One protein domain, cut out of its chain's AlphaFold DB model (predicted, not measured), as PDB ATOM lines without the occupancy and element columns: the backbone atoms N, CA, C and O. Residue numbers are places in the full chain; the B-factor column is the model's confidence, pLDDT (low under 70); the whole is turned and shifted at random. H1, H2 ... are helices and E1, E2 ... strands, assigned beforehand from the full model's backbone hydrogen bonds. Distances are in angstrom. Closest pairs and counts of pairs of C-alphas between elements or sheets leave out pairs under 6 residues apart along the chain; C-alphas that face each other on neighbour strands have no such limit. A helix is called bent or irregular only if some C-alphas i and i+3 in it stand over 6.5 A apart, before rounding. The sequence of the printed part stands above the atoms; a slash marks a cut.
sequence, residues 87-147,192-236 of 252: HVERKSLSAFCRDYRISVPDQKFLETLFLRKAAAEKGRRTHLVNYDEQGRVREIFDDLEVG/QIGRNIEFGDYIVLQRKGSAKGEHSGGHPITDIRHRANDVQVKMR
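AT A GLANCE: This is residues 87 to 147 and 192 to 236 of the 252 residues of an uncharacterized protein of Gammaproteobacteria bacterium (UniProt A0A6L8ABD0). A small, twisted sheet of four antiparallel strands, E1, E4, E3 and E2 in that order, forms a wall, with three helices gathered along it: H1 near E4 and E1, the long H2 grazing it, and H3 near E2. A long loop, residues 208 to 230, joins E3 to E4 and runs out at the end of the sheet away from the turn between E2 and E3, and these two places make the greatest length. The printed part has 106 residues, with three named helices and four named strands in the order E1, H1, H2, H3, E2, E3, E4, and its class is mixed, helices and strands. It is compact, with a radius of gyration of the C-alphas of 13.1 A, and rounded, with spans of 35 by 28 by 27 A.

HOW THE PARTS SIT: E1, residues 87 to 91, is an edge strand of the sheet. Its neighbour is E4, residues 231 to 236, antiparallel at 172 degrees, with N 233 and O 89 2.8 A apart and N 231 and O 91 2.9 A apart, both within hydrogen-bond range. After E1 a tight link leads to H1, residues 93 to 99, which is on the sheet at a height over the sheet of 6.7 A. H1 lies over none of the strands, but only just: 2 of its 7 C-alphas fall on E1. The closest C-alphas of H1 and E4 are those of Leu 93 and Val 231, 5.5 A apart. H2, residues 104 to 120, touches H1 with residues 107 to 111 alone, and the closest C-alphas are those of Cys 97 and Gln 107, 6.2 A apart. These two form a helical hairpin at a shallow tilt of 31 degrees, opposite ways. H2 only grazes the sheet, with its residues 113 to 118. H3, residues 131 to 141, is close to H2 but not clearly touching, with the C-alphas of Asp 106 and Ile 140 7.1 A apart, at a steep tilt of 44 degrees. H3 and H1 are apart. H3 only grazes the sheet, with its residues 134 to 141, and is near E2, residues 197 to 199, the other edge strand. E2, E3, residues 203 to 207, and E4 form a meander, each strand the antiparallel neighbour of the one before. The hairpin E2 and E3 has N 205 and O 197 at 2.8 A, and the hairpin E3 and E4 has N 232 and O 206 at 2.8 A. In H1 and H2 every O i to N i+4 pair is within hydrogen-bond range, and in H3 5 of 7 are.

IN THESE COORDINATES: E1 begins with C-alpha 87 at (379.026, 2.411, 29.850) and is 11.5 A long from first to last C-alpha. H1 measures 9.9 A and H2, the longest helix, 24.5 A, ending with C-alpha 120 at (358.782, -6.613, 38.148). H3 measures 15.8 A and is irregular, but only just: C-alphas 132 and 135 are 6.9 A apart. E2 measures 6.9 A and E3 13.6 A. E4 measures 16.5 A and ends with C-alpha 236 at (375.658, 10.934, 29.308).

THE WHOLE: The two C-alphas farthest apart are those of Asp 201 and Gly 218, 36.7 A. The sheet is only just strongly twisted, with C-alphas up to 4.3 A off its best plane. Residues 148 to 191 are not printed, and C-alphas 147 and 192 are 20.1 A apart across the cut, which lies in the link from H3 to E2. The link from E3 to E4 is long, with 23 residues, among which residues 215 to 216 pair antiparallel with residues 219 to 220. The mean pLDDT of the printed part is 88.1, and it is under 70 in residues 121 to 125 and 211 to 217.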
ATOM      1  N   HIS A  87     378.718   3.188  28.670       87.88
ATOM      2  CA  HIS A  87     379.026   2.411  29.850       87.88
ATOM      3  C   HIS A  87     380.407   2.789  30.397       87.88
ATOM      4  O   HIS A  87     381.375   2.803  29.638       87.88
ATOM      5  N   VAL A  88     380.490   3.052  31.701       90.25
ATOM      6  CA  VAL A  88     381.749   3.386  32.389       90.25
ATOM      7  C   VAL A  88     382.140   2.273  33.358       90.25
ATOM      8  O   VAL A  88     383.310   1.904  33.463       90.25
ATOM      9  N   GLU A  89     381.169   1.665  34.041       91.75
ATOM     10  CA  GLU A  89     381.432   0.588  34.990       91.75
ATOM     11  C   GLU A  89     380.292  -0.417  35.102       91.75
ATOM     12  O   GLU A  89     379.119  -0.053  35.164       91.75
ATOM     13  N   ARG A  90     380.656  -1.700  35.186       92.00
ATOM     14  CA  ARG A  90     379.733  -2.778  35.523       92.00
ATOM     15  C   ARG A  90     380.420  -3.822  36.370       92.00
ATOM     16  O   ARG A  90     381.482  -4.327  36.010       92.00
ATOM     17  N   LYS A  91     379.749  -4.202  37.447       92.31
ATOM     18  CA  LYS A  91     380.183  -5.243  38.378       92.31
ATOM     19  C   LYS A  91     378.973  -5.775  39.146       92.31
ATOM     20  O   LYS A  91     377.892  -5.190  39.078       92.31
ATOM     21  N   SER A  92     379.142  -6.895  39.843       94.88
ATOM     22  CA  SER A  92     378.101  -7.378  40.753       94.88
ATOM     23  C   SER A  92     377.865  -6.354  41.865       94.88
ATOM     24  O   SER A  92     378.787  -5.620  42.227       94.88
ATOM     25  N   LEU A  93     376.656  -6.322  42.429       96.31
ATOM     26  CA  LEU A  93     376.328  -5.393  43.512       96.31
ATOM     27  C   LEU A  93     377.262  -5.562  44.717       96.31
ATOM     28  O   LEU A  93     377.813  -4.582  45.191       96.31
ATOM     29  N   SER A  94     377.564  -6.798  45.124       96.56
ATOM     30  CA  SER A  94     378.541  -7.057  46.192       96.56
ATOM     31  C   SER A  94     379.937  -6.487  45.885       96.56
ATOM     32  O   SER A  94     380.565  -5.885  46.754       96.56
ATOM     33  N   ALA A  95     380.432  -6.627  44.647       95.19
ATOM     34  CA  ALA A  95     381.721  -6.046  44.274       95.19
ATOM     35  C   ALA A  95     381.673  -4.513  44.269       95.19
ATOM     36  O   ALA A  95     382.649  -3.882  44.656       95.19
ATOM     37  N   PHE A  96     380.547  -3.927  43.855       95.88
ATOM     38  CA  PHE A  96     380.316  -2.490  43.940       95.88
ATOM     39  C   PHE A  96     380.328  -2.017  45.393       95.88
ATOM     40  O   PHE A  96     381.157  -1.185  45.741       95.88
ATOM     41  N   CYS A  97     379.508  -2.608  46.263       96.94
ATOM     42  CA  CYS A  97     379.445  -2.237  47.673       96.94
ATOM     43  C   CYS A  97     380.808  -2.342  48.359       96.94
ATOM     44  O   CYS A  97     381.197  -1.427  49.073       96.94
ATOM     45  N   ARG A  98     381.586  -3.393  48.075       95.69
ATOM     46  CA  ARG A  98     382.952  -3.520  48.600       95.69
ATOM     47  C   ARG A  98     383.874  -2.398  48.116       95.69
ATOM     48  O   ARG A  98     384.613  -1.844  48.922       95.69
ATOM     49  N   ASP A  99     383.857  -2.087  46.822       92.88
ATOM     50  CA  ASP A  99     384.750  -1.075  46.246       92.88
ATOM     51  C   ASP A  99     384.440   0.333  46.792       92.88
ATOM     52  O   ASP A  99     385.363   1.122  46.983       92.88
ATOM     53  N   TYR A 100     383.172   0.613  47.115       94.00
ATOM     54  CA  TYR A 100     382.713   1.872  47.716       94.00
ATOM     55  C   TYR A 100     382.556   1.819  49.244       94.00
ATOM     56  O   TYR A 100     382.061   2.767  49.838       94.00
ATOM     57  N   ARG A 101     382.977   0.723  49.894       95.62
ATOM     58  CA  ARG A 101     382.861   0.510  51.352       95.62
ATOM     59  C   ARG A 101     381.439   0.713  51.906       95.62
ATOM     60  O   ARG A 101     381.272   1.120  53.050       95.62
ATOM     61  N   ILE A 102     380.423   0.389  51.109       97.19
ATOM     62  CA  ILE A 102     379.019   0.418  51.528       97.19
ATOM     63  C   ILE A 102     378.806  -0.641  52.612       97.19
ATOM     64  O   ILE A 102     379.268  -1.780  52.486       97.19
ATOM     65  N   SER A 103     378.102  -0.255  53.677       97.38
ATOM     66  CA  SER A 103     377.844  -1.107  54.835       97.38
ATOM     67  C   SER A 103     377.070  -2.379  54.451       97.38
ATOM     68  O   SER A 103     376.322  -2.413  53.473       97.38
ATOM     69  N   VAL A 104     377.207  -3.450  55.240       97.50
ATOM     70  CA  VAL A 104     376.440  -4.689  55.011       97.50
ATOM     71  C   VAL A 104     374.917  -4.456  55.079       97.50
ATOM     72  O   VAL A 104     374.214  -4.980  54.209       97.50
ATOM     73  N   PRO A 105     374.370  -3.687  56.048       98.00
ATOM     74  CA  PRO A 105     372.950  -3.327  56.048       98.00
ATOM     75  C   PRO A 105     372.492  -2.623  54.766       98.00
ATOM     76  O   PRO A 105     371.440  -2.969  54.223       98.00
ATOM     77  N   ASP A 106     373.284  -1.686  54.249       98.19
ATOM     78  CA  ASP A 106     372.923  -0.929  53.048       98.19
ATOM     79  C   ASP A 106     373.094  -1.749  51.780       98.19
ATOM     80  O   ASP A 106     372.256  -1.678  50.886       98.19
ATOM     81  N   GLN A 107     374.096  -2.629  51.725       98.00
ATOM     82  CA  GLN A 107     374.190  -3.621  50.663       98.00
ATOM     83  C   GLN A 107     372.912  -4.471  50.600       98.00
ATOM     84  O   GLN A 107     372.339  -4.599  49.523       98.00
ATOM     85  N   LYS A 108     372.429  -5.014  51.727       97.81
ATOM     86  CA  LYS A 108     371.188  -5.819  51.758       97.81
ATOM     87  C   LYS A 108     369.965  -5.023  51.293       97.81
ATOM     88  O   LYS A 108     369.099  -5.551  50.589       97.81
ATOM     89  N   PHE A 109     369.896  -3.749  51.665       98.25
ATOM     90  CA  PHE A 109     368.861  -2.846  51.178       98.25
ATOM     91  C   PHE A 109     368.941  -2.676  49.652       98.25
ATOM     92  O   PHE A 109     367.955  -2.931  48.961       98.25
ATOM     93  N   LEU A 110     370.118  -2.369  49.102       97.62
ATOM     94  CA  LEU A 110     370.325  -2.258  47.653       97.62
ATOM     95  C   LEU A 110     370.018  -3.572  46.912       97.62
ATOM     96  O   LEU A 110     369.432  -3.542  45.830       97.62
ATOM     97  N   GLU A 111     370.364  -4.727  47.489       96.88
ATOM     98  CA  GLU A 111     370.040  -6.045  46.925       96.88
ATOM     99  C   GLU A 111     368.526  -6.211  46.771       96.88
ATOM    100  O   GLU A 111     368.051  -6.632  45.714       96.88
ATOM    101  N   THR A 112     367.763  -5.783  47.779       95.69
ATOM    102  CA  THR A 112     366.294  -5.800  47.756       95.69
ATOM    103  C   THR A 112     365.741  -4.936  46.621       95.69
ATOM    104  O   THR A 112     364.882  -5.398  45.865       95.69
ATOM    105  N   LEU A 113     366.269  -3.720  46.430       95.06
ATOM    106  CA  LEU A 113     365.863  -2.831  45.330       95.06
ATOM    107  C   LEU A 113     366.102  -3.483  43.960       95.06
ATOM    108  O   LEU A 113     365.226  -3.492  43.087       95.06
ATOM    109  N   PHE A 114     367.289  -4.067  43.774       93.62
ATOM    110  CA  PHE A 114     367.688  -4.704  42.521       93.62
ATOM    111  C   PHE A 114     366.824  -5.927  42.199       93.62
ATOM    112  O   PHE A 114     366.374  -6.068  41.058       93.62
ATOM    113  N   LEU A 115     366.560  -6.779  43.191       91.69
ATOM    114  CA  LEU A 115     365.730  -7.971  43.034       91.69
ATOM    115  C   LEU A 115     364.258  -7.630  42.809       91.69
ATOM    116  O   LEU A 115     363.621  -8.229  41.940       91.69
ATOM    117  N   ARG A 116     363.723  -6.623  43.510       90.88
ATOM    118  CA  ARG A 116     362.350  -6.154  43.291       90.88
ATOM    119  C   ARG A 116     362.162  -5.631  41.870       90.88
ATOM    120  O   ARG A 116     361.208  -6.017  41.195       90.88
ATOM    121  N   LYS A 117     363.097  -4.809  41.375       88.88
ATOM    122  CA  LYS A 117     363.073  -4.344  39.980       88.88
ATOM    123  C   LYS A 117     363.153  -5.520  39.000       88.88
ATOM    124  O   LYS A 117     362.410  -5.542  38.022       88.88
ATOM    125  N   ALA A 118     364.018  -6.500  39.273       86.62
ATOM    126  CA  ALA A 118     364.184  -7.692  38.446       86.62
ATOM    127  C   ALA A 118     362.908  -8.547  38.361       86.62
ATOM    128  O   ALA A 118     362.545  -8.982  37.270       86.62
ATOM    129  N   ALA A 119     362.207  -8.746  39.481       81.12
ATOM    130  CA  ALA A 119     360.939  -9.473  39.524       81.12
ATOM    131  C   ALA A 119     359.836  -8.753  38.729       81.12
ATOM    132  O   ALA A 119     359.062  -9.388  38.015       81.12
ATOM    133  N   ALA A 120     359.800  -7.422  38.807       75.88
ATOM    134  CA  ALA A 120     358.782  -6.613  38.148       75.88
ATOM    135  C   ALA A 120     359.014  -6.437  36.626       75.88
ATOM    136  O   ALA A 120     358.079  -6.138  35.885       75.88
ATOM    137  N   GLU A 121     360.240  -6.655  36.134       64.94
ATOM    138  CA  GLU A 121     360.591  -6.569  34.705       64.94
ATOM    139  C   GLU A 121     359.987  -7.682  33.824       64.94
ATOM    140  O   GLU A 121     360.124  -7.614  32.601       64.94
ATOM    141  N   LYS A 122     359.240  -8.648  34.385       59.34
ATOM    142  CA  LYS A 122     358.367  -9.565  33.623       59.34
ATOM    143  C   LYS A 122     357.145  -8.825  33.025       59.34
ATOM    144  O   LYS A 122     356.003  -9.175  33.296       59.34
ATOM    145  N   GLY A 123     357.385  -7.782  32.219       49.59
ATOM    146  CA  GLY A 123     356.382  -7.124  31.370       49.59
ATOM    147  C   GLY A 123     356.131  -5.624  31.587       49.59
ATOM    148  O   GLY A 123     355.302  -5.068  30.868       49.59
ATOM    149  N   ARG A 124     356.800  -4.925  32.526       57.19
ATOM    150  CA  ARG A 124     356.578  -3.474  32.758       57.19
ATOM    151  C   ARG A 124     357.865  -2.691  33.049       57.19
ATOM    152  O   ARG A 124     358.818  -3.209  33.619       57.19
ATOM    153  N   ARG A 125     357.882  -1.405  32.665       60.94
ATOM    154  CA  ARG A 125     358.973  -0.460  32.971       60.94
ATOM    155  C   ARG A 125     358.906  -0.037  34.445       60.94
ATOM    156  O   ARG A 125     358.134   0.859  34.777       60.94
ATOM    157  N   THR A 126     359.717  -0.646  35.300       74.00
ATOM    158  CA  THR A 126     359.599  -0.536  36.765       74.00
ATOM    159  C   THR A 126     360.673   0.339  37.412       74.00
ATOM    160  O   THR A 126     361.773   0.540  36.878       74.00
ATOM    161  N   HIS A 127     360.329   0.894  38.572       86.62
ATOM    162  CA  HIS A 127     361.186   1.737  39.405       86.62
ATOM    163  C   HIS A 127     362.310   0.892  40.031       86.62
ATOM    164  O   HIS A 127     362.091  -0.267  40.380       86.62
ATOM    165  N   LEU A 128     363.526   1.438  40.118       92.19
ATOM    166  CA  LEU A 128     364.579   0.860  40.963       92.19
ATOM    167  C   LEU A 128     364.358   1.279  42.418       92.19
ATOM    168  O   LEU A 128     364.444   0.444  43.311       92.19
ATOM    169  N   VAL A 129     364.031   2.556  42.614       94.00
ATOM    170  CA  VAL A 129     363.857   3.200  43.916       94.00
ATOM    171  C   VAL A 129     362.451   3.793  43.980       94.00
ATOM    172  O   VAL A 129     362.069   4.556  43.089       94.00
ATOM    173  N   ASN A 130     361.681   3.433  45.005       92.44
ATOM    174  CA  ASN A 130     360.386   4.053  45.280       92.44
ATOM    175  C   ASN A 130     360.572   5.405  45.986       92.44
ATOM    176  O   ASN A 130     361.653   5.704  46.480       92.44
ATOM    177  N   TYR A 131     359.535   6.247  46.018       91.81
ATOM    178  CA  TYR A 131     359.635   7.605  46.573       91.81
ATOM    179  C   TYR A 131     360.052   7.628  48.055       91.81
ATOM    180  O   TYR A 131     360.933   8.394  48.432       91.81
ATOM    181  N   ASP A 132     359.473   6.742  48.861       94.00
ATOM    182  CA  ASP A 132     359.752   6.550  50.289       94.00
ATOM    183  C   ASP A 132     361.177   6.049  50.576       94.00
ATOM    184  O   ASP A 132     361.732   6.297  51.642       94.00
ATOM    185  N   GLU A 133     361.813   5.402  49.603       95.88
ATOM    186  CA  GLU A 133     363.177   4.876  49.712       95.88
ATOM    187  C   GLU A 133     364.251   5.875  49.268       95.88
ATOM    188  O   GLU A 133     365.438   5.653  49.516       95.88
ATOM    189  N   GLN A 134     363.866   6.969  48.603       95.44
ATOM    190  CA  GLN A 134     364.820   7.922  48.035       95.44
ATOM    191  C   GLN A 134     365.700   8.576  49.097       95.44
ATOM    192  O   GLN A 134     366.876   8.792  48.828       95.44
ATOM    193  N   GLY A 135     365.159   8.876  50.285       96.81
ATOM    194  CA  GLY A 135     365.932   9.455  51.391       96.81
ATOM    195  C   GLY A 135     367.111   8.563  51.774       96.81
ATOM    196  O   GLY A 135     368.258   8.984  51.683       96.81
ATOM    197  N   ARG A 136     366.832   7.284  52.045       97.31
ATOM    198  CA  ARG A 136     367.863   6.294  52.373       97.31
ATOM    199  C   ARG A 136     368.866   6.076  51.240       97.31
ATOM    200  O   ARG A 136     370.045   5.860  51.485       97.31
ATOM    201  N   VAL A 137     368.418   6.108  49.983       97.19
ATOM    202  CA  VAL A 137     369.343   5.998  48.845       97.19
ATOM    203  C   VAL A 137     370.271   7.213  48.767       97.19
ATOM    204  O   VAL A 137     371.453   7.018  48.515       97.19
ATOM    205  N   ARG A 138     369.785   8.435  49.020       96.88
ATOM    206  CA  ARG A 138     370.658   9.620  49.104       96.88
ATOM    207  C   ARG A 138     371.699   9.460  50.209       96.88
ATOM    208  O   ARG A 138     372.880   9.552  49.917       96.88
ATOM    209  N   GLU A 139     371.291   9.056  51.413       96.75
ATOM    210  CA  GLU A 139     372.212   8.814  52.540       96.75
ATOM    211  C   GLU A 139     373.344   7.826  52.201       96.75
ATOM    212  O   GLU A 139     374.481   8.017  52.616       96.75
ATOM    213  N   ILE A 140     373.060   6.778  51.419       97.00
ATOM    214  CA  ILE A 140     374.074   5.795  51.002       97.00
ATOM    215  C   ILE A 140     375.079   6.388  50.003       97.00
ATOM    216  O   ILE A 140     376.228   5.948  49.957       97.00
ATOM    217  N   PHE A 141     374.636   7.309  49.145       96.25
ATOM    218  CA  PHE A 141     375.359   7.706  47.938       96.25
ATOM    219  C   PHE A 141     375.889   9.142  47.940       96.25
ATOM    220  O   PHE A 141     376.780   9.406  47.138       96.25
ATOM    221  N   ASP A 142     375.388  10.036  48.797       91.31
ATOM    222  CA  ASP A 142     375.718  11.473  48.787       91.31
ATOM    223  C   ASP A 142     377.221  11.735  48.986       91.31
ATOM    224  O   ASP A 142     377.780  12.631  48.357       91.31
ATOM    225  N   ASP A 143     377.903  10.900  49.776       89.75
ATOM    226  CA  ASP A 143     379.347  11.017  50.021       89.75
ATOM    227  C   ASP A 143     380.208  10.190  49.045       89.75
ATOM    228  O   ASP A 143     381.440  10.166  49.137       89.75
ATOM    229  N   LEU A 144     379.593   9.461  48.108       93.44
ATOM    230  CA  LEU A 144     380.310   8.554  47.216       93.44
ATOM    231  C   LEU A 144     380.651   9.226  45.886       93.44
ATOM    232  O   LEU A 144     379.785   9.527  45.074       93.44
ATOM    233  N   GLU A 145     381.944   9.316  45.560       93.12
ATOM    234  CA  GLU A 145     382.401   9.759  44.235       93.12
ATOM    235  C   GLU A 145     382.208   8.669  43.153       93.12
ATOM    236  O   GLU A 145     383.173   8.217  42.525       93.12
ATOM    237  N   VAL A 146     380.968   8.215  42.923       93.81
ATOM    238  CA  VAL A 146     380.646   7.127  41.979       93.81
ATOM    239  C   VAL A 146     381.142   7.453  40.573       93.81
ATOM    240  O   VAL A 146     381.809   6.632  39.947       93.81
ATOM    241  N   GLY A 147     380.889   8.670  40.085       91.88
ATOM    242  CA  GLY A 147     381.350   9.112  38.768       91.88
ATOM    243  C   GLY A 147     382.870   9.040  38.609       91.88
ATOM    244  O   GLY A 147     383.369   8.383  37.691       91.88
ATOM    245  N   GLN A 192     362.942  10.285  36.124       79.00
ATOM    246  CA  GLN A 192     361.479  10.241  36.216       79.00
ATOM    247  C   GLN A 192     361.032   8.867  36.727       79.00
ATOM    248  O   GLN A 192     361.474   7.837  36.205       79.00
ATOM    249  N   ILE A 193     360.215   8.886  37.784       80.38
ATOM    250  CA  ILE A 193     359.720   7.732  38.538       80.38
ATOM    251  C   ILE A 193     360.801   6.831  39.188       80.38
ATOM    252  O   ILE A 193     360.569   5.650  39.373       80.38
ATOM    253  N   GLY A 194     362.007   7.291  39.515       85.94
ATOM    254  CA  GLY A 194     362.973   6.472  40.272       85.94
ATOM    255  C   GLY A 194     363.498   5.236  39.533       85.94
ATOM    256  O   GLY A 194     363.876   4.239  40.150       85.94
ATOM    257  N   ARG A 195     363.509   5.244  38.190       88.94
ATOM    258  CA  ARG A 195     364.008   4.103  37.395       88.94
ATOM    259  C   ARG A 195     365.491   3.830  37.606       88.94
ATOM    260  O   ARG A 195     365.864   2.657  37.626       88.94
ATOM    261  N   ASN A 196     366.272   4.891  37.736       93.38
ATOM    262  CA  ASN A 196     367.714   4.925  37.918       93.38
ATOM    263  C   ASN A 196     368.070   6.002  38.952       93.38
ATOM    264  O   ASN A 196     367.289   6.936  39.164       93.38
ATOM    265  N   ILE A 197     369.264   5.875  39.523       95.94
ATOM    266  CA  ILE A 197     369.892   6.866  40.400       95.94
ATOM    267  C   ILE A 197     370.809   7.730  39.532       95.94
ATOM    268  O   ILE A 197     371.517   7.208  38.668       95.94
ATOM    269  N   GLU A 198     370.777   9.037  39.729       95.25
ATOM    270  CA  GLU A 198     371.558  10.020  38.985       95.25
ATOM    271  C   GLU A 198     372.520  10.731  39.935       95.25
ATOM    272  O   GLU A 198     372.165  11.035  41.069       95.25
ATOM    273  N   PHE A 199     373.739  10.972  39.467       94.50
ATOM    274  CA  PHE A 199     374.771  11.711  40.187       94.50
ATOM    275  C   PHE A 199     375.094  12.933  39.331       94.50
ATOM    276  O   PHE A 199     375.888  12.853  38.383       94.50
ATOM    277  N   GLY A 200     374.394  14.034  39.617       91.19
ATOM    278  CA  GLY A 200     374.400  15.222  38.768       91.19
ATOM    279  C   GLY A 200     373.888  14.929  37.353       91.19
ATOM    280  O   GLY A 200     373.126  13.988  37.117       91.19
ATOM    281  N   ASP A 201     374.340  15.720  36.382       90.25
ATOM    282  CA  ASP A 201     373.752  15.701  35.039       90.25
ATOM    283  C   ASP A 201     374.289  14.596  34.132       90.25
ATOM    284  O   ASP A 201     373.650  14.251  33.131       90.25
ATOM    285  N   TYR A 202     375.444  14.012  34.471       92.62
ATOM    286  CA  TYR A 202     376.189  13.155  33.550       92.62
ATOM    287  C   TYR A 202     376.219  11.687  33.941       92.62
ATOM    288  O   TYR A 202     376.349  10.856  33.045       92.62
ATOM    289  N   ILE A 203     376.116  11.337  35.221       95.75
ATOM    290  CA  ILE A 203     376.349   9.966  35.687       95.75
ATOM    291  C   ILE A 203     375.040   9.323  36.128       95.75
ATOM    292  O   ILE A 203     374.252   9.899  36.868       95.75
ATOM    293  N   VAL A 204     374.806   8.096  35.665       95.00
ATOM    294  CA  VAL A 204     373.592   7.332  35.958       95.00
ATOM    295  C   VAL A 204     373.968   5.933  36.416       95.00
ATOM    296  O   VAL A 204     374.644   5.202  35.690       95.00
ATOM    297  N   LEU A 205     373.475   5.530  37.581       96.19
ATOM    298  CA  LEU A 205     373.529   4.161  38.074       96.19
ATOM    299  C   LEU A 205     372.183   3.486  37.843       96.19
ATOM    300  O   LEU A 205     371.119   3.962  38.240       96.19
ATOM    301  N   GLN A 206     372.240   2.328  37.200       93.69
ATOM    302  CA  GLN A 206     371.076   1.499  36.950       93.69
ATOM    303  C   GLN A 206     371.397   0.027  37.183       93.69
ATOM    304  O   GLN A 206     372.539  -0.416  37.046       93.69
ATOM    305  N   ARG A 207     370.362  -0.768  37.448       92.56
ATOM    306  CA  ARG A 207     370.450  -2.211  37.231       92.56
ATOM    307  C   ARG A 207     370.636  -2.464  35.735       92.56
ATOM    308  O   ARG A 207     369.957  -1.842  34.918       92.56
ATOM    309  N   LYS A 208     371.527  -3.381  35.359       89.31
ATOM    310  CA  LYS A 208     371.805  -3.653  33.944       89.31
ATOM    311  C   LYS A 208     370.562  -4.050  33.130       89.31
ATOM    312  O   LYS A 208     370.418  -3.573  32.004       89.31
ATOM    313  N   GLY A 209     369.743  -4.964  33.647       84.94
ATOM    314  CA  GLY A 209     368.656  -5.590  32.886       84.94
ATOM    315  C   GLY A 209     369.096  -6.785  32.038       84.94
ATOM    316  O   GLY A 209     370.281  -6.964  31.729       84.94
ATOM    317  N   SER A 210     368.134  -7.642  31.682       70.00
ATOM    318  CA  SER A 210     368.344  -8.773  30.767       70.00
ATOM    319  C   SER A 210     367.920  -8.386  29.350       70.00
ATOM    320  O   SER A 210     366.846  -7.829  29.154       70.00
ATOM    321  N   ALA A 211     368.759  -8.689  28.355       57.41
ATOM    322  CA  ALA A 211     368.390  -8.579  26.938       57.41
ATOM    323  C   ALA A 211     367.909  -9.920  26.352       57.41
ATOM    324  O   ALA A 211     367.299  -9.932  25.287       57.41
ATOM    325  N   LYS A 212     368.228 -11.047  27.008       51.06
ATOM    326  CA  LYS A 212     367.893 -12.413  26.582       51.06
ATOM    327  C   LYS A 212     367.863 -13.340  27.803       51.06
ATOM    328  O   LYS A 212     368.916 -13.608  28.373       51.06
ATOM    329  N   GLY A 213     366.679 -13.851  28.139       51.97
ATOM    330  CA  GLY A 213     366.489 -15.025  28.998       51.97
ATOM    331  C   GLY A 213     366.434 -14.780  30.509       51.97
ATOM    332  O   GLY A 213     366.983 -13.806  31.031       51.97
ATOM    333  N   GLU A 214     365.747 -15.711  31.177       57.75
ATOM    334  CA  GLU A 214     365.521 -15.797  32.629       57.75
ATOM    335  C   GLU A 214     366.730 -16.367  33.399       57.75
ATOM    336  O   GLU A 214     366.766 -16.273  34.629       57.75
ATOM    337  N   HIS A 215     367.721 -16.915  32.679       54.62
ATOM    338  CA  HIS A 215     368.914 -17.550  33.236       54.62
ATOM    339  C   HIS A 215     370.211 -17.034  32.602       54.62
ATOM    340  O   HIS A 215     370.362 -16.977  31.380       54.62
ATOM    341  N   SER A 216     371.191 -16.708  33.444       62.31
ATOM    342  CA  SER A 216     372.545 -16.323  33.047       62.31
ATOM    343  C   SER A 216     373.533 -16.958  34.015       62.31
ATOM    344  O   SER A 216     373.472 -16.701  35.216       62.31
ATOM    345  N   GLY A 217     374.432 -17.802  33.498       65.19
ATOM    346  CA  GLY A 217     375.426 -18.501  34.321       65.19
ATOM    347  C   GLY A 217     374.821 -19.449  35.364       65.19
ATOM    348  O   GLY A 217     375.381 -19.573  36.441       65.19
ATOM    349  N   GLY A 218     373.663 -20.059  35.079       78.31
ATOM    350  CA  GLY A 218     372.995 -21.014  35.978       78.31
ATOM    351  C   GLY A 218     372.148 -20.394  37.097       78.31
ATOM    352  O   GLY A 218     371.464 -21.120  37.807       78.31
ATOM    353  N   HIS A 219     372.135 -19.067  37.237       81.69
ATOM    354  CA  HIS A 219     371.296 -18.374  38.217       81.69
ATOM    355  C   HIS A 219     369.977 -17.911  37.576       81.69
ATOM    356  O   HIS A 219     369.998 -17.530  36.403       81.69
ATOM    357  N   PRO A 220     368.835 -17.918  38.292       86.06
ATOM    358  CA  PRO A 220     367.597 -17.260  37.862       86.06
ATOM    359  C   PRO A 220     367.667 -15.739  38.045       86.06
ATOM    360  O   PRO A 220     368.425 -15.245  38.872       86.06
ATOM    361  N   ILE A 221     366.870 -14.970  37.295       85.50
ATOM    362  CA  ILE A 221     366.860 -13.493  37.377       85.50
ATOM    363  C   ILE A 221     366.481 -12.943  38.766       85.50
ATOM    364  O   ILE A 221     366.787 -11.795  39.080       85.50
ATOM    365  N   THR A 222     365.846 -13.763  39.603       85.81
ATOM    366  CA  THR A 222     365.518 -13.480  41.008       85.81
ATOM    367  C   THR A 222     366.695 -13.690  41.969       85.81
ATOM    368  O   THR A 222     366.566 -13.401  43.152       85.81
ATOM    369  N   ASP A 223     367.843 -14.165  41.485       89.38
ATOM    370  CA  ASP A 223     369.084 -14.292  42.248       89.38
ATOM    371  C   ASP A 223     369.981 -13.074  41.987       89.38
ATOM    372  O   ASP A 223     370.242 -12.706  40.837       89.38
ATOM    373  N   ILE A 224     370.500 -12.442  43.041       91.75
ATOM    374  CA  ILE A 224     371.358 -11.256  42.916       91.75
ATOM    375  C   ILE A 224     372.655 -11.551  42.145       91.75
ATOM    376  O   ILE A 224     373.235 -10.664  41.520       91.75
ATOM    377  N   ARG A 225     373.084 -12.817  42.121       90.31
ATOM    378  CA  ARG A 225     374.252 -13.286  41.364       90.31
ATOM    379  C   ARG A 225     374.002 -13.313  39.854       90.31
ATOM    380  O   ARG A 225     374.957 -13.392  39.077       90.31
ATOM    381  N   HIS A 226     372.747 -13.205  39.410       89.31
ATOM    382  CA  HIS A 226     372.416 -13.105  37.995       89.31
ATOM    383  C   HIS A 226     373.022 -11.839  37.380       89.31
ATOM    384  O   HIS A 226     372.795 -10.722  37.837       89.31
ATOM    385  N   ARG A 227     373.710 -11.967  36.242       88.31
ATOM    386  CA  ARG A 227     374.450 -10.862  35.590       88.31
ATOM    387  C   ARG A 227     373.579  -9.708  35.072       88.31
ATOM    388  O   ARG A 227     374.105  -8.676  34.661       88.31
ATOM    389  N   ALA A 228     372.261  -9.881  35.061       88.81
ATOM    390  CA  ALA A 228     371.283  -8.820  34.775       88.81
ATOM    391  C   ALA A 228     371.057  -7.896  35.981       88.81
ATOM    392  O   ALA A 228     370.641  -6.755  35.798       88.81
ATOM    393  N   ASN A 229     371.374  -8.384  37.181       91.94
ATOM    394  CA  ASN A 229     371.322  -7.665  38.447       91.94
ATOM    395  C   ASN A 229     372.673  -7.012  38.789       91.94
ATOM    396  O   ASN A 229     372.846  -6.471  39.872       91.94
ATOM    397  N   ASP A 230     373.633  -7.023  37.856       93.81
ATOM    398  CA  ASP A 230     374.845  -6.218  37.988       93.81
ATOM    399  C   ASP A 230     374.479  -4.725  38.083       93.81
ATOM    400  O   ASP A 230     373.587  -4.235  37.374       93.81
ATOM    401  N   VAL A 231     375.241  -3.996  38.898       95.75
ATOM    402  CA  VAL A 231     375.269  -2.532  38.877       95.75
ATOM    403  C   VAL A 231     375.882  -2.099  37.554       95.75
ATOM    404  O   VAL A 231     376.904  -2.642  37.124       95.75
ATOM    405  N   GLN A 232     375.258  -1.126  36.899       94.62
ATOM    406  CA  GLN A 232     375.757  -0.522  35.678       94.62
ATOM    407  C   GLN A 232     375.763   1.001  35.812       94.62
ATOM    408  O   GLN A 232     374.708   1.629  35.838       94.62
ATOM    409  N   VAL A 233     376.962   1.579  35.827       95.31
ATOM    410  CA  VAL A 233     377.193   3.022  35.793       95.31
ATOM    411  C   VAL A 233     377.429   3.454  34.349       95.31
ATOM    412  O   VAL A 233     378.225   2.855  33.609       95.31
ATOM    413  N   LYS A 234     376.706   4.487  33.932       94.12
ATOM    414  CA  LYS A 234     376.771   5.078  32.599       94.12
ATOM    415  C   LYS A 234     377.017   6.573  32.679       94.12
ATOM    416  O   LYS A 234     376.606   7.214  33.637       94.12
ATOM    417  N   MET A 235     377.618   7.104  31.624       93.81
ATOM    418  CA  MET A 235     377.808   8.529  31.410       93.81
ATOM    419  C   MET A 235     376.969   9.009  30.224       93.81
ATOM    420  O   MET A 235     376.950   8.361  29.173       93.81
ATOM    421  N   ARG A 236     376.299  10.152  30.376       92.94
ATOM    422  CA  ARG A 236     375.658  10.934  29.308       92.94
ATOM    423  C   ARG A 236     376.723  11.708  28.537       92.94
ATOM    424  O   ARG A 236     376.824  12.930  28.614       92.94
TER     425      ARG A 236